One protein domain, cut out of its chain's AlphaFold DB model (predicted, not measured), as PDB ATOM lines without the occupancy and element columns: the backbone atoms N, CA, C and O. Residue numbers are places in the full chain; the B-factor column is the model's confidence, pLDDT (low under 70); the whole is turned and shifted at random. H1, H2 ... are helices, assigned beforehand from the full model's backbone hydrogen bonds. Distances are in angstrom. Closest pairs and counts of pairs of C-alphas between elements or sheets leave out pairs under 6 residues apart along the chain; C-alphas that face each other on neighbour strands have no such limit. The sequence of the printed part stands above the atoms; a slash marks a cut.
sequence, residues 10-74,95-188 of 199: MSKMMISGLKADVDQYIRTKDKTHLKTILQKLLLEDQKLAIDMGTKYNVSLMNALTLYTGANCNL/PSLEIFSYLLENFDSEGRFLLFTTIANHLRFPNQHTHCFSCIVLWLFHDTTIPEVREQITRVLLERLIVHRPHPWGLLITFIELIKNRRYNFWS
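Overview. This is residues 10 to 74 and 95 to 188 of the 199 residues of the protein "Cnot1 protein" of Symbiodinium sp. CCMP2592 (UniProt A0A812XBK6). Picture ten helices stacked in three tiers, mostly crossing one another rather than lying side by side. At one end H8, H9 and H10 make a group of three, with H10 packed on H8 and H9 folding back from H8; H5, H6 and H7 form the middle tier; at the other end the hairpin of H2 and H3 packs on H6 and the short H1 packs on H5, while H4 lies away from the other helices at the edge. The printed part has 159 residues with ten named helices, H1 to H10 in order along the chain, and no named strand; the class is all helix. It is compact, with a radius of gyration of the C-alphas of 15.7 A, and its C-alphas span 41 by 37 by 30 A.

Arrangement. Start at H8, residues 128 to 143, the hub, which touches five helices. H10, residues 169 to 180, touches it at a shallow tilt of 29 degrees, the same way; their closest C-alphas, of Ser 134 and Thr 174, are 5.5 A apart. H9, residues 147 to 162, forms a helical hairpin with H8, a steep tilt of 39 degrees, opposite ways; only residues 137 to 141 and 149 to 153 touch, with the C-alphas of Phe 141 and Arg 150 closest at 5.8 A. H9 and H10 only just touch, with 3 pairs of C-alphas within 8 A, the closest those of Leu 157 and Phe 175 at 6.9 A, by residues 157 to 161 and 171 to 175 alone. Next look at H7, residues 109 to 120, which touches H9 at a steep tilt of 52 degrees, the same way, closest at the C-alphas of Phe 116 and Ile 153, 6.6 A. H6, residues 95 to 106, forms a helical hairpin with H7 at a shallow tilt of 32 degrees, opposite ways; residues 103 to 104 and 111 to 115 alone touch, closest at the C-alphas of Leu 104 and Arg 112, 5.5 A. H5, residues 58 to 70, touches residues 114 to 119 alone of H7, at a steep tilt of 48 degrees, the same way; the C-alphas of Asn 62 and Thr 118 are closest at 5.6 A. Farther out, H2, residues 18 to 28, and H3, residues 31 to 40, form a helical hairpin at a shallow tilt of 10 degrees, opposite ways, closest at the C-alphas of Asp 21 and His 33, 5.7 A. H3 touches residues 99 to 103 alone of H6 at a steep tilt of 61 degrees, the same way; the C-alphas of Leu 34 and Ile 99 are closest at 6.8 A. H1, residues 10 to 15, touches residues 60 to 64 alone of H5, closest at the C-alphas of Met 13 and Ala 63, 6.7 A. H4, residues 46 to 52, is apart from each of the other helices. In each of the ten helices every O i to N i+4 pair is within hydrogen-bond range.

Along the chain. Find C-alpha 128 at (56.819, 81.228, 54.090); from there H8 runs 22.2 A to C-alpha 143 at (65.724, 91.957, 71.406). H9 is 22.0 A long and H5 18.1 A; H6 and H10 each measure 16.4 A, H7 16.2 A, H2 15.2 A and H3 14.6 A. The short ones are H4, 9.9 A, and H1, 8.7 A, which begins at C-alpha 10, (67.465, 65.990, 59.647). H10 ends at C-alpha 180, (62.422, 102.533, 57.673).

Size, cuts and confidence. The two C-alphas farthest apart, of Lys 47 and Arg 182, are 46.6 A apart. Residues 75 to 94 are not printed; look across this cut, between H5 and H6, and C-alphas 74 and 95 are 10.5 A apart. Of the links that are printed whole, H7 to H8 and H9 to H10 are short, the others tight, and none is long. In the B-factor column the mean pLDDT of the printed part is 85.2; residues 10 to 15 and 73 to 74 are under 70.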
ATOM      1  N   MET A  10      68.099  66.793  58.600       60.94
ATOM      2  CA  MET A  10      67.465  65.990  59.647       60.94
ATOM      3  C   MET A  10      68.372  64.854  60.130       60.94
ATOM      4  O   MET A  10      68.529  64.657  61.331       60.94
ATOM      5  N   SER A  11      69.026  64.146  59.206       61.91
ATOM      6  CA  SER A  11      69.936  63.047  59.542       61.91
ATOM      7  C   SER A  11      71.156  63.547  60.321       61.91
ATOM      8  O   SER A  11      71.516  62.950  61.329       61.91
ATOM      9  N   LYS A  12      71.744  64.689  59.932       68.31
ATOM     10  CA  LYS A  12      72.876  65.298  60.659       68.31
ATOM     11  C   LYS A  12      72.501  65.745  62.081       68.31
ATOM     12  O   LYS A  12      73.299  65.584  63.004       68.31
ATOM     13  N   MET A  13      71.288  66.266  62.285       64.88
ATOM     14  CA  MET A  13      70.797  66.632  63.623       64.88
ATOM     15  C   MET A  13      70.439  65.425  64.490       64.88
ATOM     16  O   MET A  13      70.596  65.485  65.707       64.88
ATOM     17  N   MET A  14      69.956  64.337  63.882       65.62
ATOM     18  CA  MET A  14      69.694  63.093  64.604       65.62
ATOM     19  C   MET A  14      70.994  62.412  65.040       65.62
ATOM     20  O   MET A  14      71.095  62.008  66.192       65.62
ATOM     21  N   ILE A  15      72.009  62.358  64.171       64.44
ATOM     22  CA  ILE A  15      73.306  61.728  64.476       64.44
ATOM     23  C   ILE A  15      74.047  62.461  65.607       64.44
ATOM     24  O   ILE A  15      74.680  61.828  66.441       64.44
ATOM     25  N   SER A  16      73.936  63.788  65.677       70.00
ATOM     26  CA  SER A  16      74.548  64.604  66.744       70.00
ATOM     27  C   SER A  16      73.727  64.652  68.044       70.00
ATOM     28  O   SER A  16      74.139  65.270  69.031       70.00
ATOM     29  N   GLY A  17      72.523  64.068  68.057       78.12
ATOM     30  CA  GLY A  17      71.568  64.188  69.163       78.12
ATOM     31  C   GLY A  17      71.039  65.610  69.389       78.12
ATOM     32  O   GLY A  17      70.282  65.833  70.329       78.12
ATOM     33  N   LEU A  18      71.397  66.575  68.534       80.94
ATOM     34  CA  LEU A  18      71.057  67.989  68.699       80.94
ATOM     35  C   LEU A  18      69.547  68.236  68.621       80.94
ATOM     36  O   LEU A  18      69.019  69.112  69.300       80.94
ATOM     37  N   LYS A  19      68.836  67.439  67.814       83.38
ATOM     38  CA  LYS A  19      67.372  67.513  67.724       83.38
ATOM     39  C   LYS A  19      66.712  67.280  69.088       83.38
ATOM     40  O   LYS A  19      65.790  68.006  69.440       83.38
ATOM     41  N   ALA A  20      67.185  66.282  69.840       84.12
ATOM     42  CA  ALA A  20      66.607  65.933  71.134       84.12
ATOM     43  C   ALA A  20      66.788  67.070  72.147       84.12
ATOM     44  O   ALA A  20      65.831  67.417  72.829       84.12
ATOM     45  N   ASP A  21      67.966  67.703  72.176       84.00
ATOM     46  CA  ASP A  21      68.229  68.846  73.060       84.00
ATOM     47  C   ASP A  21      67.353  70.056  72.720       84.00
ATOM     48  O   ASP A  21      66.821  70.709  73.616       84.00
ATOM     49  N   VAL A  22      67.166  70.343  71.426       84.75
ATOM     50  CA  VAL A  22      66.297  71.438  70.968       84.75
ATOM     51  C   VAL A  22      64.841  71.166  71.341       84.75
ATOM     52  O   VAL A  22      64.184  72.039  71.906       84.75
ATOM     53  N   ASP A  23      64.335  69.961  71.081       86.12
ATOM     54  CA  ASP A  23      62.957  69.590  71.417       86.12
ATOM     55  C   ASP A  23      62.722  69.598  72.927       86.12
ATOM     56  O   ASP A  23      61.680  70.057  73.405       86.12
ATOM     57  N   GLN A  24      63.704  69.113  73.690       86.50
ATOM     58  CA  GLN A  24      63.648  69.122  75.139       86.50
ATOM     59  C   GLN A  24      63.641  70.554  75.660       86.50
ATOM     60  O   GLN A  24      62.770  70.872  76.460       86.50
ATOM     61  N   TYR A  25      64.500  71.439  75.148       87.12
ATOM     62  CA  TYR A  25      64.471  72.855  75.506       87.12
ATOM     63  C   TYR A  25      63.128  73.516  75.177       87.12
ATOM     64  O   TYR A  25      62.561  74.201  76.024       87.12
ATOM     65  N   ILE A  26      62.573  73.277  73.986       85.38
ATOM     66  CA  ILE A  26      61.268  73.833  73.598       85.38
ATOM     67  C   ILE A  26      60.171  73.392  74.583       85.38
ATOM     68  O   ILE A  26      59.261  74.169  74.880       85.38
ATOM     69  N   ARG A  27      60.267  72.171  75.128       86.25
ATOM     70  CA  ARG A  27      59.295  71.608  76.075       86.25
ATOM     71  C   ARG A  27      59.528  72.024  77.530       86.25
ATOM     72  O   ARG A  27      58.559  72.293  78.234       86.25
ATOM     73  N   THR A  28      60.772  72.020  78.002       85.94
ATOM     74  CA  THR A  28      61.127  72.203  79.422       85.94
ATOM     75  C   THR A  28      61.577  73.621  79.753       85.94
ATOM     76  O   THR A  28      61.516  74.013  80.915       85.94
ATOM     77  N   LYS A  29      62.017  74.393  78.749       84.38
ATOM     78  CA  LYS A  29      62.667  75.709  78.879       84.38
ATOM     79  C   LYS A  29      63.910  75.710  79.776       84.38
ATOM     80  O   LYS A  29      64.302  76.755  80.296       84.38
ATOM     81  N   ASP A  30      64.548  74.555  79.958       85.12
ATOM     82  CA  ASP A  30      65.744  74.454  80.791       85.12
ATOM     83  C   ASP A  30      66.997  74.947  80.044       85.12
ATOM     84  O   ASP A  30      67.411  74.393  79.025       85.12
ATOM     85  N   LYS A  31      67.638  75.987  80.590       86.38
ATOM     86  CA  LYS A  31      68.834  76.630  80.028       86.38
ATOM     87  C   LYS A  31      70.060  75.712  79.986       86.38
ATOM     88  O   LYS A  31      71.028  76.045  79.304       86.38
ATOM     89  N   THR A  32      70.055  74.575  80.684       87.25
ATOM     90  CA  THR A  32      71.126  73.571  80.569       87.25
ATOM     91  C   THR A  32      71.264  73.061  79.130       87.25
ATOM     92  O   THR A  32      72.378  73.007  78.609       87.25
ATOM     93  N   HIS A  33      70.146  72.819  78.439       87.56
ATOM     94  CA  HIS A  33      70.142  72.368  77.046       87.56
ATOM     95  C   HIS A  33      70.727  73.406  76.090       87.56
ATOM     96  O   HIS A  33      71.385  73.034  75.124       87.56
ATOM     97  N   LEU A  34      70.562  74.702  76.373       87.25
ATOM     98  CA  LEU A  34      71.166  75.766  75.566       87.25
ATOM     99  C   LEU A  34      72.699  75.716  75.607       87.25
ATOM    100  O   LEU A  34      73.351  75.882  74.575       87.25
ATOM    101  N   LYS A  35      73.278  75.424  76.779       88.06
ATOM    102  CA  LYS A  35      74.729  75.234  76.925       88.06
ATOM    103  C   LYS A  35      75.205  74.003  76.159       88.06
ATOM    104  O   LYS A  35      76.205  74.084  75.451       88.06
ATOM    105  N   THR A  36      74.471  72.897  76.253       87.81
ATOM    106  CA  THR A  36      74.770  71.664  75.509       87.81
ATOM    107  C   THR A  36      74.705  71.889  73.999       87.81
ATOM    108  O   THR A  36      75.597  71.454  73.275       87.81
ATOM    109  N   ILE A  37      73.690  72.615  73.516       87.06
ATOM    110  CA  ILE A  37      73.560  73.002  72.106       87.06
ATOM    111  C   ILE A  37      74.792  73.795  71.667       87.06
ATOM    112  O   ILE A  37      75.390  73.463  70.650       87.06
ATOM    113  N   LEU A  38      75.207  74.801  72.443       88.12
ATOM    114  CA  LEU A  38      76.385  75.606  72.127       88.12
ATOM    115  C   LEU A  38      77.657  74.751  72.060       88.12
ATOM    116  O   LEU A  38      78.417  74.873  71.101       88.12
ATOM    117  N   GLN A  39      77.862  73.854  73.029       86.88
ATOM    118  CA  GLN A  39      79.010  72.942  73.057       86.88
ATOM    119  C   GLN A  39      79.044  72.018  71.837       86.88
ATOM    120  O   GLN A  39      80.082  71.891  71.198       86.88
ATOM    121  N   LYS A  40      77.900  71.446  71.446       85.88
ATOM    122  CA  LYS A  40      77.791  70.560  70.274       85.88
ATOM    123  C   LYS A  40      78.021  71.264  68.936       85.88
ATOM    124  O   LYS A  40      78.253  70.597  67.929       85.88
ATOM    125  N   LEU A  41      77.912  72.593  68.891       86.12
ATOM    126  CA  LEU A  41      78.184  73.381  67.686       86.12
ATOM    127  C   LEU A  41      79.680  73.669  67.489       86.12
ATOM    128  O   LEU A  41      80.067  74.065  66.386       86.12
ATOM    129  N   LEU A  42      80.512  73.456  68.510       86.06
ATOM    130  CA  LEU A  42      81.969  73.543  68.413       86.06
ATOM    131  C   LEU A  42      82.542  72.224  67.881       86.06
ATOM    132  O   LEU A  42      82.066  71.139  68.211       86.06
ATOM    133  N   LEU A  43      83.567  72.317  67.037       82.75
ATOM    134  CA  LEU A  43      84.335  71.156  66.601       82.75
ATOM    135  C   LEU A  43      85.310  70.756  67.711       82.75
ATOM    136  O   LEU A  43      86.135  71.562  68.134       82.75
ATOM    137  N   GLU A  44      85.223  69.507  68.166       75.56
ATOM    138  CA  GLU A  44      86.135  68.958  69.181       75.56
ATOM    139  C   GLU A  44      87.538  68.689  68.611       75.56
ATOM    140  O   GLU A  44      88.535  68.786  69.325       75.56
ATOM    141  N   ASP A  45      87.630  68.375  67.315       78.44
ATOM    142  CA  ASP A  45      88.893  68.044  66.659       78.44
ATOM    143  C   ASP A  45      89.570  69.291  66.073       78.44
ATOM    144  O   ASP A  45      89.129  69.874  65.075       78.44
ATOM    145  N   GLN A  46      90.699  69.665  66.675       71.25
ATOM    146  CA  GLN A  46      91.512  70.801  66.250       71.25
ATOM    147  C   GLN A  46      92.076  70.630  64.829       71.25
ATOM    148  O   GLN A  46      92.278  71.626  64.137       71.25
ATOM    149  N   LYS A  47      92.298  69.395  64.353       73.25
ATOM    150  CA  LYS A  47      92.787  69.143  62.986       73.25
ATOM    151  C   LYS A  47      91.712  69.445  61.949       73.25
ATOM    152  O   LYS A  47      92.001  70.075  60.937       73.25
ATOM    153  N   LEU A  48      90.470  69.055  62.237       74.50
ATOM    154  CA  LEU A  48      89.320  69.369  61.387       74.50
ATOM    155  C   LEU A  48      89.012  70.869  61.395       74.50
ATOM    156  O   LEU A  48      88.653  71.416  60.359       74.50
ATOM    157  N   ALA A  49      89.195  71.547  62.532       74.75
ATOM    158  CA  ALA A  49      89.004  72.993  62.616       74.75
ATOM    159  C   ALA A  49      90.007  73.775  61.747       74.75
ATOM    160  O   ALA A  49      89.638  74.766  61.120       74.75
ATOM    161  N   ILE A  50      91.264  73.316  61.680       72.25
ATOM    162  CA  ILE A  50      92.292  73.917  60.816       72.25
ATOM    163  C   ILE A  50      91.973  73.658  59.338       72.25
ATOM    164  O   ILE A  50      92.046  74.585  58.538       72.25
ATOM    165  N   ASP A  51      91.574  72.433  58.986       74.00
ATOM    166  CA  ASP A  51      91.229  72.057  57.605       74.00
ATOM    167  C   ASP A  51      89.984  72.800  57.088       74.00
ATOM    168  O   ASP A  51      89.949  73.288  55.961       74.00
ATOM    169  N   MET A  52      88.972  72.971  57.945       72.50
ATOM    170  CA  MET A  52      87.758  73.725  57.613       72.50
ATOM    171  C   MET A  52      87.925  75.245  57.748       72.50
ATOM    172  O   MET A  52      87.027  75.990  57.355       72.50
ATOM    173  N   GLY A  53      89.036  75.716  58.323       80.62
ATOM    174  CA  GLY A  53      89.291  77.134  58.591       80.62
ATOM    175  C   GLY A  53      88.334  77.770  59.607       80.62
ATOM    176  O   GLY A  53      88.264  78.993  59.688       80.62
ATOM    177  N   THR A  54      87.578  76.963  60.357       82.56
ATOM    178  CA  THR A  54      86.620  77.421  61.369       82.56
ATOM    179  C   THR A  54      86.521  76.422  62.512       82.56
ATOM    180  O   THR A  54      86.564  75.210  62.308       82.56
ATOM    181  N   LYS A  55      86.340  76.924  63.736       87.56
ATOM    182  CA  LYS A  55      86.100  76.097  64.933       87.56
ATOM    183  C   LYS A  55      84.651  75.626  65.075       87.56
ATOM    184  O   LYS A  55      84.342  74.872  65.996       87.56
ATOM    185  N   TYR A  56      83.756  76.086  64.203       87.38
ATOM    186  CA  TYR A  56      82.330  75.801  64.283       87.38
ATOM    187  C   TYR A  56      81.889  74.777  63.245       87.38
ATOM    188  O   TYR A  56      82.287  74.805  62.082       87.38
ATOM    189  N   ASN A  57      80.971  73.896  63.639       87.31
ATOM    190  CA  ASN A  57      80.365  72.954  62.711       87.31
ATOM    191  C   ASN A  57      79.298  73.658  61.855       87.31
ATOM    192  O   ASN A  57      78.102  73.627  62.156       87.31
ATOM    193  N   VAL A  58      79.726  74.269  60.747       86.44
ATOM    194  CA  VAL A  58      78.857  75.026  59.824       86.44
ATOM    195  C   VAL A  58      77.699  74.174  59.291       86.44
ATOM    196  O   VAL A  58      76.573  74.654  59.142       86.44
ATOM    197  N   SER A  59      77.933  72.884  59.028       85.69
ATOM    198  CA  SER A  59      76.870  71.958  58.607       85.69
ATOM    199  C   SER A  59      75.775  71.828  59.667       85.69
ATOM    200  O   SER A  59      74.589  71.837  59.331       85.69
ATOM    201  N   LEU A  60      76.168  71.710  60.933       85.94
ATOM    202  CA  LEU A  60      75.243  71.563  62.046       85.94
ATOM    203  C   LEU A  60      74.523  72.880  62.363       85.94
ATOM    204  O   LEU A  60      73.314  72.863  62.581       85.94
ATOM    205  N   MET A  61      75.216  74.019  62.274       88.88
ATOM    206  CA  MET A  61      74.607  75.350  62.402       88.88
ATOM    207  C   MET A  61      73.525  75.592  61.346       88.88
ATOM    208  O   MET A  61      72.438  76.068  61.673       88.88
ATOM    209  N   ASN A  62      73.783  75.222  60.086       89.94
ATOM    210  CA  ASN A  62      72.790  75.311  59.014       89.94
ATOM    211  C   ASN A  62      71.555  74.450  59.315       89.94
ATOM    212  O   ASN A  62      70.423  74.909  59.156       89.94
ATOM    213  N   ALA A  63      71.768  73.212  59.768       87.38
ATOM    214  CA  ALA A  63      70.678  72.300  60.092       87.38
ATOM    215  C   ALA A  63      69.844  72.802  61.282       87.38
ATOM    216  O   ALA A  63      68.616  72.838  61.191       87.38
ATOM    217  N   LEU A  64      70.506  73.266  62.348       89.12
ATOM    218  CA  LEU A  64      69.870  73.870  63.517       89.12
ATOM    219  C   LEU A  64      69.047  75.100  63.131       89.12
ATOM    220  O   LEU A  64      67.883  75.198  63.500       89.12
ATOM    221  N   THR A  65      69.631  76.010  62.348       90.69
ATOM    222  CA  THR A  65      68.962  77.239  61.896       90.69
ATOM    223  C   THR A  65      67.660  76.916  61.173       90.69
ATOM    224  O   THR A  65      66.615  77.503  61.453       90.69
ATOM    225  N   LEU A  66      67.712  75.943  60.265       87.56
ATOM    226  CA  LEU A  66      66.556  75.516  59.499       87.56
ATOM    227  C   LEU A  66      65.498  74.832  60.370       87.56
ATOM    228  O   LEU A  66      64.316  75.124  60.211       87.56
ATOM    229  N   TYR A  67      65.903  73.949  61.286       87.06
ATOM    230  CA  TYR A  67      64.978  73.254  62.179       87.06
ATOM    231  C   TYR A  67      64.295  74.211  63.155       87.06
ATOM    232  O   TYR A  67      63.070  74.243  63.239       87.06
ATOM    233  N   THR A  68      65.070  75.034  63.857       86.25
ATOM    234  CA  THR A  68      64.543  76.001  64.823       86.25
ATOM    235  C   THR A  68      63.676  77.049  64.126       86.25
ATOM    236  O   THR A  68      62.597  77.371  64.618       86.25
ATOM    237  N   GLY A  69      64.084  77.519  62.940       83.44
ATOM    238  CA  GLY A  69      63.300  78.452  62.127       83.44
ATOM    239  C   GLY A  69      62.007  77.848  61.566       83.44
ATOM    240  O   GLY A  69      60.990  78.534  61.519       83.44
ATOM    241  N   ALA A  70      62.005  76.565  61.189       80.50
ATOM    242  CA  ALA A  70      60.799  75.869  60.732       80.50
ATOM    243  C   ALA A  70      59.782  75.644  61.863       80.50
ATOM    244  O   ALA A  70      58.582  75.704  61.616       80.50
ATOM    245  N   ASN A  71      60.251  75.432  63.097       74.12
ATOM    246  CA  ASN A  71      59.400  75.312  64.286       74.12
ATOM    247  C   ASN A  71      58.985  76.673  64.876       74.12
ATOM    248  O   ASN A  71      58.242  76.740  65.856       74.12
ATOM    249  N   CYS A  72      59.486  77.778  64.324       73.06
ATOM    250  CA  CYS A  72      59.215  79.118  64.820       73.06
ATOM    251  C   CYS A  72      57.881  79.644  64.260       73.06
ATOM    252  O   CYS A  72      57.831  80.312  63.229       73.06
ATOM    253  N   ASN A  73      56.779  79.374  64.962       65.12
ATOM    254  CA  ASN A  73      55.415  79.707  64.519       65.12
ATOM    255  C   ASN A  73      55.005  81.181  64.727       65.12
ATOM    256  O   ASN A  73      53.817  81.479  64.830       65.12
ATOM    257  N   LEU A  74      55.961  82.116  64.771       61.88
ATOM    258  CA  LEU A  74      55.742  83.530  65.122       61.88
ATOM    259  C   LEU A  74      54.598  84.216  64.355       61.88
ATOM    260  O   LEU A  74      53.901  85.051  64.923       61.88
ATOM    261  N   PRO A  95      60.309  79.990  72.427       85.25
ATOM    262  CA  PRO A  95      61.496  79.195  72.756       85.25
ATOM    263  C   PRO A  95      62.490  79.095  71.587       85.25
ATOM    264  O   PRO A  95      63.695  79.189  71.778       85.25
ATOM    265  N   SER A  96      61.996  79.002  70.349       85.50
ATOM    266  CA  SER A  96      62.835  79.004  69.145       85.50
ATOM    267  C   SER A  96      63.651  80.293  68.978       85.50
ATOM    268  O   SER A  96      64.807  80.240  68.564       85.50
ATOM    269  N   LEU A  97      63.068  81.448  69.308       88.31
ATOM    270  CA  LEU A  97      63.766  82.734  69.296       88.31
ATOM    271  C   LEU A  97      64.777  82.854  70.436       88.31
ATOM    272  O   LEU A  97      65.864  83.375  70.216       88.31
ATOM    273  N   GLU A  98      64.449  82.332  71.619       89.44
ATOM    274  CA  GLU A  98      65.357  82.321  72.772       89.44
ATOM    275  C   GLU A  98      66.621  81.510  72.480       89.44
ATOM    276  O   GLU A  98      67.706  81.929  72.871       89.44
ATOM    277  N   ILE A  99      66.513  80.412  71.718       90.69
ATOM    278  CA  ILE A  99      67.690  79.679  71.225       90.69
ATOM    279  C   ILE A  99      68.573  80.605  70.384       90.69
ATOM    280  O   ILE A  99      69.775  80.681  70.619       90.69
ATOM    281  N   PHE A 100      68.004  81.316  69.404       91.69
ATOM    282  CA  PHE A 100      68.787  82.207  68.544       91.69
ATOM    283  C   PHE A 100      69.393  83.387  69.310       91.69
ATOM    284  O   PHE A 100      70.560  83.702  69.082       91.69
ATOM    285  N   SER A 101      68.633  84.001  70.222       91.25
ATOM    286  CA  SER A 101      69.110  85.099  71.073       91.25
ATOM    287  C   SER A 101      70.272  84.626  71.948       91.25
ATOM    288  O   SER A 101      71.374  85.168  71.871       91.25
ATOM    289  N   TYR A 102      70.092  83.503  72.652       91.69
ATOM    290  CA  TYR A 102      71.133  82.909  73.487       91.69
ATOM    291  C   TYR A 102      72.403  82.576  72.695       91.69
ATOM    292  O   TYR A 102      73.512  82.862  73.150       91.69
ATOM    293  N   LEU A 103      72.263  81.987  71.503       91.31
ATOM    294  CA  LEU A 103      73.408  81.665  70.656       91.31
ATOM    295  C   LEU A 103      74.145  82.924  70.189       91.31
ATOM    296  O   LEU A 103      75.371  82.942  70.225       91.31
ATOM    297  N   LEU A 104      73.435  83.983  69.791       91.06
ATOM    298  CA  LEU A 104      74.075  85.239  69.393       91.06
ATOM    299  C   LEU A 104      74.817  85.907  70.555       91.06
ATOM    300  O   LEU A 104      75.926  86.396  70.354       91.06
ATOM    301  N   GLU A 105      74.256  85.901  71.762       90.00
ATOM    302  CA  GLU A 105      74.909  86.497  72.931       90.00
ATOM    303  C   GLU A 105      76.176  85.732  73.345       90.00
ATOM    304  O   GLU A 105      77.195  86.353  73.655       90.00
ATOM    305  N   ASN A 106      76.141  84.394  73.302       91.19
ATOM    306  CA  ASN A 106      77.224  83.540  73.804       91.19
ATOM    307  C   ASN A 106      78.271  83.156  72.745       91.19
ATOM    308  O   ASN A 106      79.354  82.698  73.110       91.19
ATOM    309  N   PHE A 107      77.984  83.315  71.449       91.12
ATOM    310  CA  PHE A 107      79.004  83.144  70.416       91.12
ATOM    311  C   PHE A 107      80.008  84.295  70.408       91.12
ATOM    312  O   PHE A 107      79.710  85.421  70.809       91.12
ATOM    313  N   ASP A 108      81.205  84.002  69.907       90.88
ATOM    314  CA  ASP A 108      82.195  85.013  69.567       90.88
ATOM    315  C   ASP A 108      81.873  85.665  68.208       90.88
ATOM    316  O   ASP A 108      80.847  85.387  67.579       90.88
ATOM    317  N   SER A 109      82.746  86.553  67.733       89.19
ATOM    318  CA  SER A 109      82.520  87.272  66.478       89.19
ATOM    319  C   SER A 109      82.389  86.350  65.260       89.19
ATOM    320  O   SER A 109      81.549  86.610  64.397       89.19
ATOM    321  N   GLU A 110      83.169  85.270  65.208       90.00
ATOM    322  CA  GLU A 110      83.128  84.274  64.137       90.00
ATOM    323  C   GLU A 110      81.816  83.475  64.167       90.00
ATOM    324  O   GLU A 110      81.115  83.390  63.157       90.00
ATOM    325  N   GLY A 111      81.430  82.942  65.331       90.75
ATOM    326  CA  GLY A 111      80.211  82.148  65.488       90.75
ATOM    327  C   GLY A 111      78.947  82.958  65.205       90.75
ATOM    328  O   GLY A 111      78.044  82.479  64.512       90.75
ATOM    329  N   ARG A 112      78.900  84.220  65.655       93.44
ATOM    330  CA  ARG A 112      77.805  85.154  65.341       93.44
ATOM    331  C   ARG A 112      77.703  85.412  63.841       93.44
ATOM    332  O   ARG A 112      76.604  85.352  63.288       93.44
ATOM    333  N   PHE A 113      78.835  85.653  63.175       92.44
ATOM    334  CA  PHE A 113      78.875  85.861  61.728       92.44
ATOM    335  C   PHE A 113      78.365  84.635  60.965       92.44
ATOM    336  O   PHE A 113      77.530  84.776  60.067       92.44
ATOM    337  N   LEU A 114      78.809  83.434  61.345       92.06
ATOM    338  CA  LEU A 114      78.364  82.184  60.730       92.06
ATOM    339  C   LEU A 114      76.866  81.956  60.947       92.06
ATOM    340  O   LEU A 114      76.152  81.725  59.974       92.06
ATOM    341  N   LEU A 115      76.370  82.088  62.182       92.88
ATOM    342  CA  LEU A 115      74.950  81.902  62.507       92.88
ATOM    343  C   LEU A 115      74.062  82.907  61.772       92.88
ATOM    344  O   LEU A 115      73.032  82.558  61.200       92.88
ATOM    345  N   PHE A 116      74.449  84.177  61.755       93.56
ATOM    346  CA  PHE A 116      73.649  85.167  61.056       93.56
ATOM    347  C   PHE A 116      73.716  84.970  59.532       93.56
ATOM    348  O   PHE A 116      72.718  85.138  58.831       93.56
ATOM    349  N   THR A 117      74.854  84.508  59.009       92.38
ATOM    350  CA  THR A 117      75.000  84.095  57.608       92.38
ATOM    351  C   THR A 117      74.070  82.931  57.260       92.38
ATOM    352  O   THR A 117      73.434  82.973  56.200       92.38
ATOM    353  N   THR A 118      73.930  81.917  58.125       91.94
ATOM    354  CA  THR A 118      72.992  80.802  57.895       91.94
ATOM    355  C   THR A 118      71.540  81.289  57.891       91.94
ATOM    356  O   THR A 118      70.780  80.915  56.997       91.94
ATOM    357  N   ILE A 119      71.163  82.193  58.802       92.56
ATOM    358  CA  ILE A 119      69.829  82.820  58.841       92.56
ATOM    359  C   ILE A 119      69.565  83.617  57.555       92.56
ATOM    360  O   ILE A 119      68.555  83.410  56.873       92.56
ATOM    361  N   ALA A 120      70.500  84.487  57.169       91.88
ATOM    362  CA  ALA A 120      70.378  85.336  55.990       91.88
ATOM    363  C   ALA A 120      70.304  84.529  54.679       91.88
ATOM    364  O   ALA A 120      69.708  84.987  53.703       91.88
ATOM    365  N   ASN A 121      70.837  83.299  54.636       91.19
ATOM    366  CA  ASN A 121      70.720  82.408  53.471       91.19
ATOM    367  C   ASN A 121      69.278  81.990  53.163       91.19
ATOM    368  O   ASN A 121      68.993  81.555  52.041       91.19
ATOM    369  N   HIS A 122      68.363  82.121  54.122       89.69
ATOM    370  CA  HIS A 122      66.944  81.845  53.927       89.69
ATOM    371  C   HIS A 122      66.136  83.075  53.476       89.69
ATOM    372  O   HIS A 122      64.951  82.943  53.156       89.69
ATOM    373  N   LEU A 123      66.762  84.252  53.360       89.81
ATOM    374  CA  LEU A 123      66.149  85.471  52.825       89.81
ATOM    375  C   LEU A 123      66.232  85.485  51.291       89.81
ATOM    376  O   LEU A 123      67.125  86.097  50.712       89.81
ATOM    377  N   ARG A 124      65.323  84.766  50.617       88.38
ATOM    378  CA  ARG A 124      65.381  84.518  49.164       88.38
ATOM    379  C   ARG A 124      64.256  85.226  48.408       88.38
ATOM    380  O   ARG A 124      64.218  86.448  48.363       88.38
ATOM    381  N   PHE A 125      63.358  84.474  47.788       85.88
ATOM    382  CA  PHE A 125      62.159  84.961  47.108       85.88
ATOM    383  C   PHE A 125      60.950  84.906  48.059       85.88
ATOM    384  O   PHE A 125      61.047  84.255  49.102       85.88
ATOM    385  N   PRO A 126      59.810  85.544  47.737       85.19
ATOM    386  CA  PRO A 126      58.609  85.471  48.566       85.19
ATOM    387  C   PRO A 126      58.180  84.019  48.832       85.19
ATOM    388  O   PRO A 126      57.714  83.312  47.942       85.19
ATOM    389  N   ASN A 127      58.366  83.553  50.065       83.94
ATOM    390  CA  ASN A 127      57.907  82.253  50.545       83.94
ATOM    391  C   ASN A 127      57.743  82.295  52.076       83.94
ATOM    392  O   ASN A 127      58.199  83.234  52.733       83.94
ATOM    393  N   GLN A 128      57.106  81.271  52.649       82.25
ATOM    394  CA  GLN A 128      56.819  81.228  54.090       82.25
ATOM    395  C   GLN A 128      58.084  81.186  54.960       82.25
ATOM    396  O   GLN A 128      58.113  81.826  56.008       82.25
ATOM    397  N   HIS A 129      59.147  80.506  54.517       83.69
ATOM    398  CA  HIS A 129      60.411  80.463  55.257       83.69
ATOM    399  C   HIS A 129      61.091  81.829  55.233       83.69
ATOM    400  O   HIS A 129      61.491  82.326  56.275       83.69
ATOM    401  N   THR A 130      61.174  82.472  54.069       88.62
ATOM    402  CA  THR A 130      61.746  83.813  53.933       88.62
ATOM    403  C   THR A 130      61.001  84.829  54.791       88.62
ATOM    404  O   THR A 130      61.652  85.656  55.421       88.62
ATOM    405  N   HIS A 131      59.672  84.739  54.886       85.62
ATOM    406  CA  HIS A 131      58.913  85.577  55.814       85.62
ATOM    407  C   HIS A 131      59.271  85.285  57.279       85.62
ATOM    408  O   HIS A 131      59.606  86.211  58.008       85.62
ATOM    409  N   CYS A 132      59.295  84.010  57.689       86.12
ATOM    410  CA  CYS A 132      59.676  83.617  59.049       86.12
ATOM    411  C   CYS A 132      61.081  84.120  59.422       86.12
ATOM    412  O   CYS A 132      61.249  84.808  60.425       86.12
ATOM    413  N   PHE A 133      62.082  83.856  58.579       89.81
ATOM    414  CA  PHE A 133      63.459  84.286  58.817       89.81
ATOM    415  C   PHE A 133      63.626  85.807  58.775       89.81
ATOM    416  O   PHE A 133      64.412  86.336  59.554       89.81
ATOM    417  N   SER A 134      62.867  86.520  57.937       90.25
ATOM    418  CA  SER A 134      62.832  87.989  57.958       90.25
ATOM    419  C   SER A 134      62.385  88.493  59.328       90.25
ATOM    420  O   SER A 134      63.056  89.322  59.941       90.25
ATOM    421  N   CYS A 135      61.312  87.919  59.869       87.44
ATOM    422  CA  CYS A 135      60.831  88.288  61.188       87.44
ATOM    423  C   CYS A 135      61.781  87.885  62.322       87.44
ATOM    424  O   CYS A 135      61.919  88.648  63.273       87.44
ATOM    425  N   ILE A 136      62.451  86.731  62.221       90.00
ATOM    426  CA  ILE A 136      63.489  86.319  63.178       90.00
ATOM    427  C   ILE A 136      64.617  87.355  63.199       90.00
ATOM    428  O   ILE A 136      64.983  87.817  64.271       90.00
ATOM    429  N   VAL A 137      65.128  87.779  62.036       91.69
ATOM    430  CA  VAL A 137      66.185  88.806  61.949       91.69
ATOM    431  C   VAL A 137      65.752  90.111  62.612       91.69
ATOM    432  O   VAL A 137      66.497  90.676  63.409       91.69
ATOM    433  N   LEU A 138      64.540  90.580  62.308       90.12
ATOM    434  CA  LEU A 138      63.999  91.814  62.878       90.12
ATOM    435  C   LEU A 138      63.804  91.711  64.396       90.12
ATOM    436  O   LEU A 138      64.133  92.647  65.124       90.12
ATOM    437  N   TRP A 139      63.304  90.572  64.878       89.69
ATOM    438  CA  TRP A 139      63.134  90.328  66.306       89.69
ATOM    439  C   TRP A 139      64.482  90.272  67.025       89.69
ATOM    440  O   TRP A 139      64.643  90.961  68.023       89.69
ATOM    441  N   LEU A 140      65.471  89.550  66.485       90.75
ATOM    442  CA  LEU A 140      66.815  89.467  67.068       90.75
ATOM    443  C   LEU A 140      67.482  90.843  67.133       90.75
ATOM    444  O   LEU A 140      68.098  91.177  68.141       90.75
ATOM    445  N   PHE A 141      67.322  91.667  66.095       90.25
ATOM    446  CA  PHE A 141      67.849  93.032  66.098       90.25
ATOM    447  C   PHE A 141      67.215  93.903  67.194       90.25
ATOM    448  O   PHE A 141      67.903  94.723  67.803       90.25
ATOM    449  N   HIS A 142      65.914  93.731  67.447       87.94
ATOM    450  CA  HIS A 142      65.198  94.451  68.497       87.94
ATOM    451  C   HIS A 142      65.533  93.941  69.910       87.94
ATOM    452  O   HIS A 142      65.777  94.752  70.799       87.94
ATOM    453  N   ASP A 143      65.521  92.620  70.111       88.12
ATOM    454  CA  ASP A 143      65.724  91.957  71.406       88.12
ATOM    455  C   ASP A 143      67.148  92.156  71.933       88.12
ATOM    456  O   ASP A 143      67.359  92.421  73.116       88.12
ATOM    457  N   THR A 144      68.136  92.111  71.036       87.00
ATOM    458  CA  THR A 144      69.536  92.188  71.447       87.00
ATOM    459  C   THR A 144      69.862  93.555  72.039       87.00
ATOM    460  O   THR A 144      69.705  94.583  71.377       87.00
ATOM    461  N   THR A 145      70.396  93.579  73.259       85.50
ATOM    462  CA  THR A 145      70.887  94.800  73.929       85.50
ATOM    463  C   THR A 145      72.349  95.123  73.599       85.50
ATOM    464  O   THR A 145      72.786  96.256  73.789       85.50
ATOM    465  N   ILE A 146      73.079  94.149  73.050       87.69
ATOM    466  CA  ILE A 146      74.509  94.214  72.730       87.69
ATOM    467  C   ILE A 146      74.727  94.947  71.387       87.69
ATOM    468  O   ILE A 146      74.280  94.449  70.343       87.69
ATOM    469  N   PRO A 147      75.404  96.112  71.359       87.88
ATOM    470  CA  PRO A 147      75.576  96.896  70.135       87.88
ATOM    471  C   PRO A 147      76.404  96.163  69.071       87.88
ATOM    472  O   PRO A 147      76.068  96.237  67.890       87.88
ATOM    473  N   GLU A 148      77.403  95.376  69.471       89.12
ATOM    474  CA  GLU A 148      78.265  94.614  68.561       89.12
ATOM    475  C   GLU A 148      77.465  93.575  67.764       89.12
ATOM    476  O   GLU A 148      77.720  93.352  66.582       89.12
ATOM    477  N   VAL A 149      76.458  92.949  68.381       89.88
ATOM    478  CA  VAL A 149      75.587  91.985  67.691       89.88
ATOM    479  C   VAL A 149      74.698  92.704  66.675       89.88
ATOM    480  O   VAL A 149      74.551  92.231  65.548       89.88
ATOM    481  N   ARG A 150      74.144  93.876  67.022       90.44
ATOM    482  CA  ARG A 150      73.361  94.699  66.079       90.44
ATOM    483  C   ARG A 150      74.207  95.163  64.895       90.44
ATOM    484  O   ARG A 150      73.732  95.151  63.755       90.44
ATOM    485  N   GLU A 151      75.454  95.547  65.149       90.31
ATOM    486  CA  GLU A 151      76.410  95.907  64.105       90.31
ATOM    487  C   GLU A 151      76.689  94.717  63.188       90.31
ATOM    488  O   GLU A 151      76.586  94.853  61.972       90.31
ATOM    489  N   GLN A 152      76.947  93.530  63.742       91.00
ATOM    490  CA  GLN A 152      77.189  92.323  62.949       91.00
ATOM    491  C   GLN A 152      75.985  91.912  62.095       91.00
ATOM    492  O   GLN A 152      76.158  91.606  60.914       91.00
ATOM    493  N   ILE A 153      74.768  91.968  62.648       91.50
ATOM    494  CA  ILE A 153      73.518  91.758  61.896       91.50
ATOM    495  C   ILE A 153      73.467  92.716  60.699       91.50
ATOM    496  O   ILE A 153      73.246  92.304  59.558       91.50
ATOM    497  N   THR A 154      73.727  93.998  60.948       91.88
ATOM    498  CA  THR A 154      73.721  95.040  59.914       91.88
ATOM    499  C   THR A 154      74.799  94.796  58.863       91.88
ATOM    500  O   THR A 154      74.521  94.879  57.666       91.88
ATOM    501  N   ARG A 155      76.016  94.460  59.298       92.00
ATOM    502  CA  ARG A 155      77.177  94.217  58.443       92.00
ATOM    503  C   ARG A 155      76.917  93.075  57.472       92.00
ATOM    504  O   ARG A 155      77.124  93.257  56.281       92.00
ATOM    505  N   VAL A 156      76.401  91.938  57.936       92.38
ATOM    506  CA  VAL A 156      76.132  90.792  57.051       92.38
ATOM    507  C   VAL A 156      75.018  91.097  56.045       92.38
ATOM    508  O   VAL A 156      75.094  90.664  54.893       92.38
ATOM    509  N   LEU A 157      73.981  91.849  56.440       91.69
ATOM    510  CA  LEU A 157      72.957  92.301  55.492       91.69
ATOM    511  C   LEU A 157      73.566  93.239  54.439       91.69
ATOM    512  O   LEU A 157      73.327  93.045  53.249       91.69
ATOM    513  N   LEU A 158      74.381  94.210  54.861       90.44
ATOM    514  CA  LEU A 158      75.048  95.165  53.974       90.44
ATOM    515  C   LEU A 158      76.038  94.494  53.024       90.44
ATOM    516  O   LEU A 158      75.991  94.767  51.829       90.44
ATOM    517  N   GLU A 159      76.883  93.583  53.507       90.62
ATOM    518  CA  GLU A 159      77.851  92.842  52.688       90.62
ATOM    519  C   GLU A 159      77.168  92.117  51.520       90.62
ATOM    520  O   GLU A 159      77.681  92.092  50.406       90.62
ATOM    521  N   ARG A 160      75.954  91.601  51.728       89.56
ATOM    522  CA  ARG A 160      75.161  90.944  50.675       89.56
ATOM    523  C   ARG A 160      74.438  91.918  49.736       89.56
ATOM    524  O   ARG A 160      73.965  91.514  48.672       89.56
ATOM    525  N   LEU A 161      74.328  93.186  50.125       88.31
ATOM    526  CA  LEU A 161      73.691  94.252  49.350       88.31
ATOM    527  C   LEU A 161      74.690  95.116  48.571       88.31
ATOM    528  O   LEU A 161      74.288  95.737  47.593       88.31
ATOM    529  N   ILE A 162      75.966  95.155  48.962       89.75
ATOM    530  CA  ILE A 162      77.009  95.894  48.225       89.75
ATOM    531  C   ILE A 162      77.542  95.128  47.005       89.75
ATOM    532  O   ILE A 162      78.086  95.742  46.090       89.75
ATOM    533  N   VAL A 163      77.405  93.799  46.984       88.00
ATOM    534  CA  VAL A 163      77.876  92.937  45.883       88.00
ATOM    535  C   VAL A 163      77.057  93.186  44.610       88.00
ATOM    536  O   VAL A 163      75.916  93.633  44.670       88.00
ATOM    537  N   HIS A 164      77.613  92.889  43.434       79.38
ATOM    538  CA  HIS A 164      76.877  93.014  42.176       79.38
ATOM    539  C   HIS A 164      75.550  92.232  42.184       79.38
ATOM    540  O   HIS A 164      75.446  91.120  42.699       79.38
ATOM    541  N   ARG A 165      74.532  92.841  41.570       84.56
ATOM    542  CA  ARG A 165      73.192  92.271  41.361       84.56
ATOM    543  C   ARG A 165      73.264  90.901  40.657       84.56
ATOM    544  O   ARG A 165      74.178  90.696  39.861       84.56
ATOM    545  N   PRO A 166      72.268  90.009  40.844       85.12
ATOM    546  CA  PRO A 166      70.969  90.224  41.497       85.12
ATOM    547  C   PRO A 166      70.986  90.039  43.022       85.12
ATOM    548  O   PRO A 166      71.570  89.095  43.543       85.12
ATOM    549  N   HIS A 167      70.262  90.906  43.740       87.12
ATOM    550  CA  HIS A 167      70.057  90.753  45.183       87.12
ATOM    551  C   HIS A 167      68.801  89.921  45.479       87.12
ATOM    552  O   HIS A 167      67.779  90.104  44.807       87.12
ATOM    553  N   PRO A 168      68.818  89.062  46.512       89.88
ATOM    554  CA  PRO A 168      67.622  88.357  46.953       89.88
ATOM    555  C   PRO A 168      66.518  89.321  47.411       89.88
ATOM    556  O   PRO A 168      66.764  90.253  48.178       89.88
ATOM    557  N   TRP A 169      65.276  89.073  46.990       89.56
ATOM    558  CA  TRP A 169      64.130  89.927  47.325       89.56
ATOM    559  C   TRP A 169      63.903  90.044  48.841       89.56
ATOM    560  O   TRP A 169      63.763  91.142  49.370       89.56
ATOM    561  N   GLY A 170      63.925  88.922  49.560       87.25
ATOM    562  CA  GLY A 170      63.701  88.873  51.005       87.25
ATOM    563  C   GLY A 170      64.785  89.594  51.798       87.25
ATOM    564  O   GLY A 170      64.487  90.194  52.829       87.25
ATOM    565  N   LEU A 171      66.024  89.592  51.300       90.38
ATOM    566  CA  LEU A 171      67.119  90.357  51.888       90.38
ATOM    567  C   LEU A 171      66.833  91.863  51.801       90.38
ATOM    568  O   LEU A 171      66.904  92.553  52.815       90.38
ATOM    569  N   LEU A 172      66.440  92.348  50.617       88.38
ATOM    570  CA  LEU A 172      66.076  93.752  50.403       88.38
ATOM    571  C   LEU A 172      64.908  94.176  51.293       88.38
ATOM    572  O   LEU A 172      65.003  95.195  51.967       88.38
ATOM    573  N   ILE A 173      63.827  93.392  51.329       89.31
ATOM    574  CA  ILE A 173      62.647  93.715  52.145       89.31
ATOM    575  C   ILE A 173      62.999  93.781  53.631       89.31
ATOM    576  O   ILE A 173      62.622  94.739  54.300       89.31
ATOM    577  N   THR A 174      63.761  92.808  54.135       90.44
ATOM    578  CA  THR A 174      64.179  92.778  55.547       90.44
ATOM    579  C   THR A 174      65.037  93.993  55.892       90.44
ATOM    580  O   THR A 174      64.814  94.643  56.909       90.44
ATOM    581  N   PHE A 175      65.989  94.340  55.021       90.06
ATOM    582  CA  PHE A 175      66.849  95.500  55.223       90.06
ATOM    583  C   PHE A 175      66.070  96.823  55.153       90.06
ATOM    584  O   PHE A 175      66.258  97.695  55.996       90.06
ATOM    585  N   ILE A 176      65.149  96.961  54.194       87.31
ATOM    586  CA  ILE A 176      64.279  98.138  54.058       87.31
ATOM    587  C   ILE A 176      63.393  98.313  55.300       87.31
ATOM    588  O   ILE A 176      63.242  99.433  55.788       87.31
ATOM    589  N   GLU A 177      62.815  97.231  55.822       87.56
ATOM    590  CA  GLU A 177      62.005  97.266  57.044       87.56
ATOM    591  C   GLU A 177      62.830  97.769  58.238       87.56
ATOM    592  O   GLU A 177      62.401  98.671  58.958       87.56
ATOM    593  N   LEU A 178      64.055  97.260  58.385       87.38
ATOM    594  CA  LEU A 178      64.969  97.600  59.472       87.38
ATOM    595  C   LEU A 178      65.387  99.084  59.462       87.38
ATOM    596  O   LEU A 178      65.443  99.711  60.520       87.38
ATOM    597  N   ILE A 179      65.612  99.680  58.285       86.50
ATOM    598  CA  ILE A 179      65.984 101.106  58.170       86.50
ATOM    599  C   ILE A 179      64.788 102.066  58.252       86.50
ATOM    600  O   ILE A 179      64.942 103.200  58.714       86.50
ATOM    601  N   LYS A 180      63.605 101.657  57.762       82.81
ATOM    602  CA  LYS A 180      62.422 102.533  57.673       82.81
ATOM    603  C   LYS A 180      61.623 102.556  58.966       82.81
ATOM    604  O   LYS A 180      61.054 103.593  59.316       82.81
ATOM    605  N   ASN A 181      61.536 101.426  59.658       82.62
ATOM    606  CA  ASN A 181      60.713 101.309  60.844       82.62
ATOM    607  C   ASN A 181      61.458 101.882  62.057       82.62
ATOM    608  O   ASN A 181      62.414 101.302  62.573       82.62
ATOM    609  N   ARG A 182      61.000 103.049  62.532       78.50
ATOM    610  CA  ARG A 182      61.629 103.779  63.647       78.50
ATOM    611  C   ARG A 182      61.728 102.959  64.935       78.50
ATOM    612  O   ARG A 182      62.571 103.274  65.769       78.50
ATOM    613  N   ARG A 183      60.918 101.906  65.084       77.75
ATOM    614  CA  ARG A 183      60.904 101.026  66.261       77.75
ATOM    615  C   ARG A 183      62.223 100.282  66.479       77.75
ATOM    616  O   ARG A 183      62.530  99.959  67.617       77.75
ATOM    617  N   TYR A 184      63.015 100.061  65.429       78.12
ATOM    618  CA  TYR A 184      64.340  99.439  65.550       78.12
ATOM    619  C   TYR A 184      65.440 100.434  65.933       78.12
ATOM    620  O   TYR A 184      66.558 100.029  66.224       78.12
ATOM    621  N   ASN A 185      65.149 101.742  65.916       78.81
ATOM    622  CA  ASN A 185      66.098 102.816  66.214       78.81
ATOM    623  C   ASN A 185      67.463 102.645  65.512       78.81
ATOM    624  O   ASN A 185      68.508 102.984  66.065       78.81
ATOM    625  N   PHE A 186      67.455 102.115  64.285       78.69
ATOM    626  CA  PHE A 186      68.649 101.721  63.535       78.69
ATOM    627  C   PHE A 186      69.724 102.820  63.487       78.69
ATOM    628  O   PHE A 186      70.902 102.583  63.738       78.69
ATOM    629  N   TRP A 187      69.302 104.063  63.253       73.38
ATOM    630  CA  TRP A 187      70.184 105.226  63.134       73.38
ATOM    631  C   TRP A 187      70.822 105.685  64.455       73.38
ATOM    632  O   TRP A 187      71.687 106.560  64.436       73.38
ATOM    633  N   SER A 188      70.407 105.140  65.602       72.00
ATOM    634  CA  SER A 188      71.098 105.373  66.877       72.00
ATOM    635  C   SER A 188      72.411 104.601  66.981       72.00
ATOM    636  O   SER A 188      73.335 105.101  67.612       72.00
TER     637      SER A 188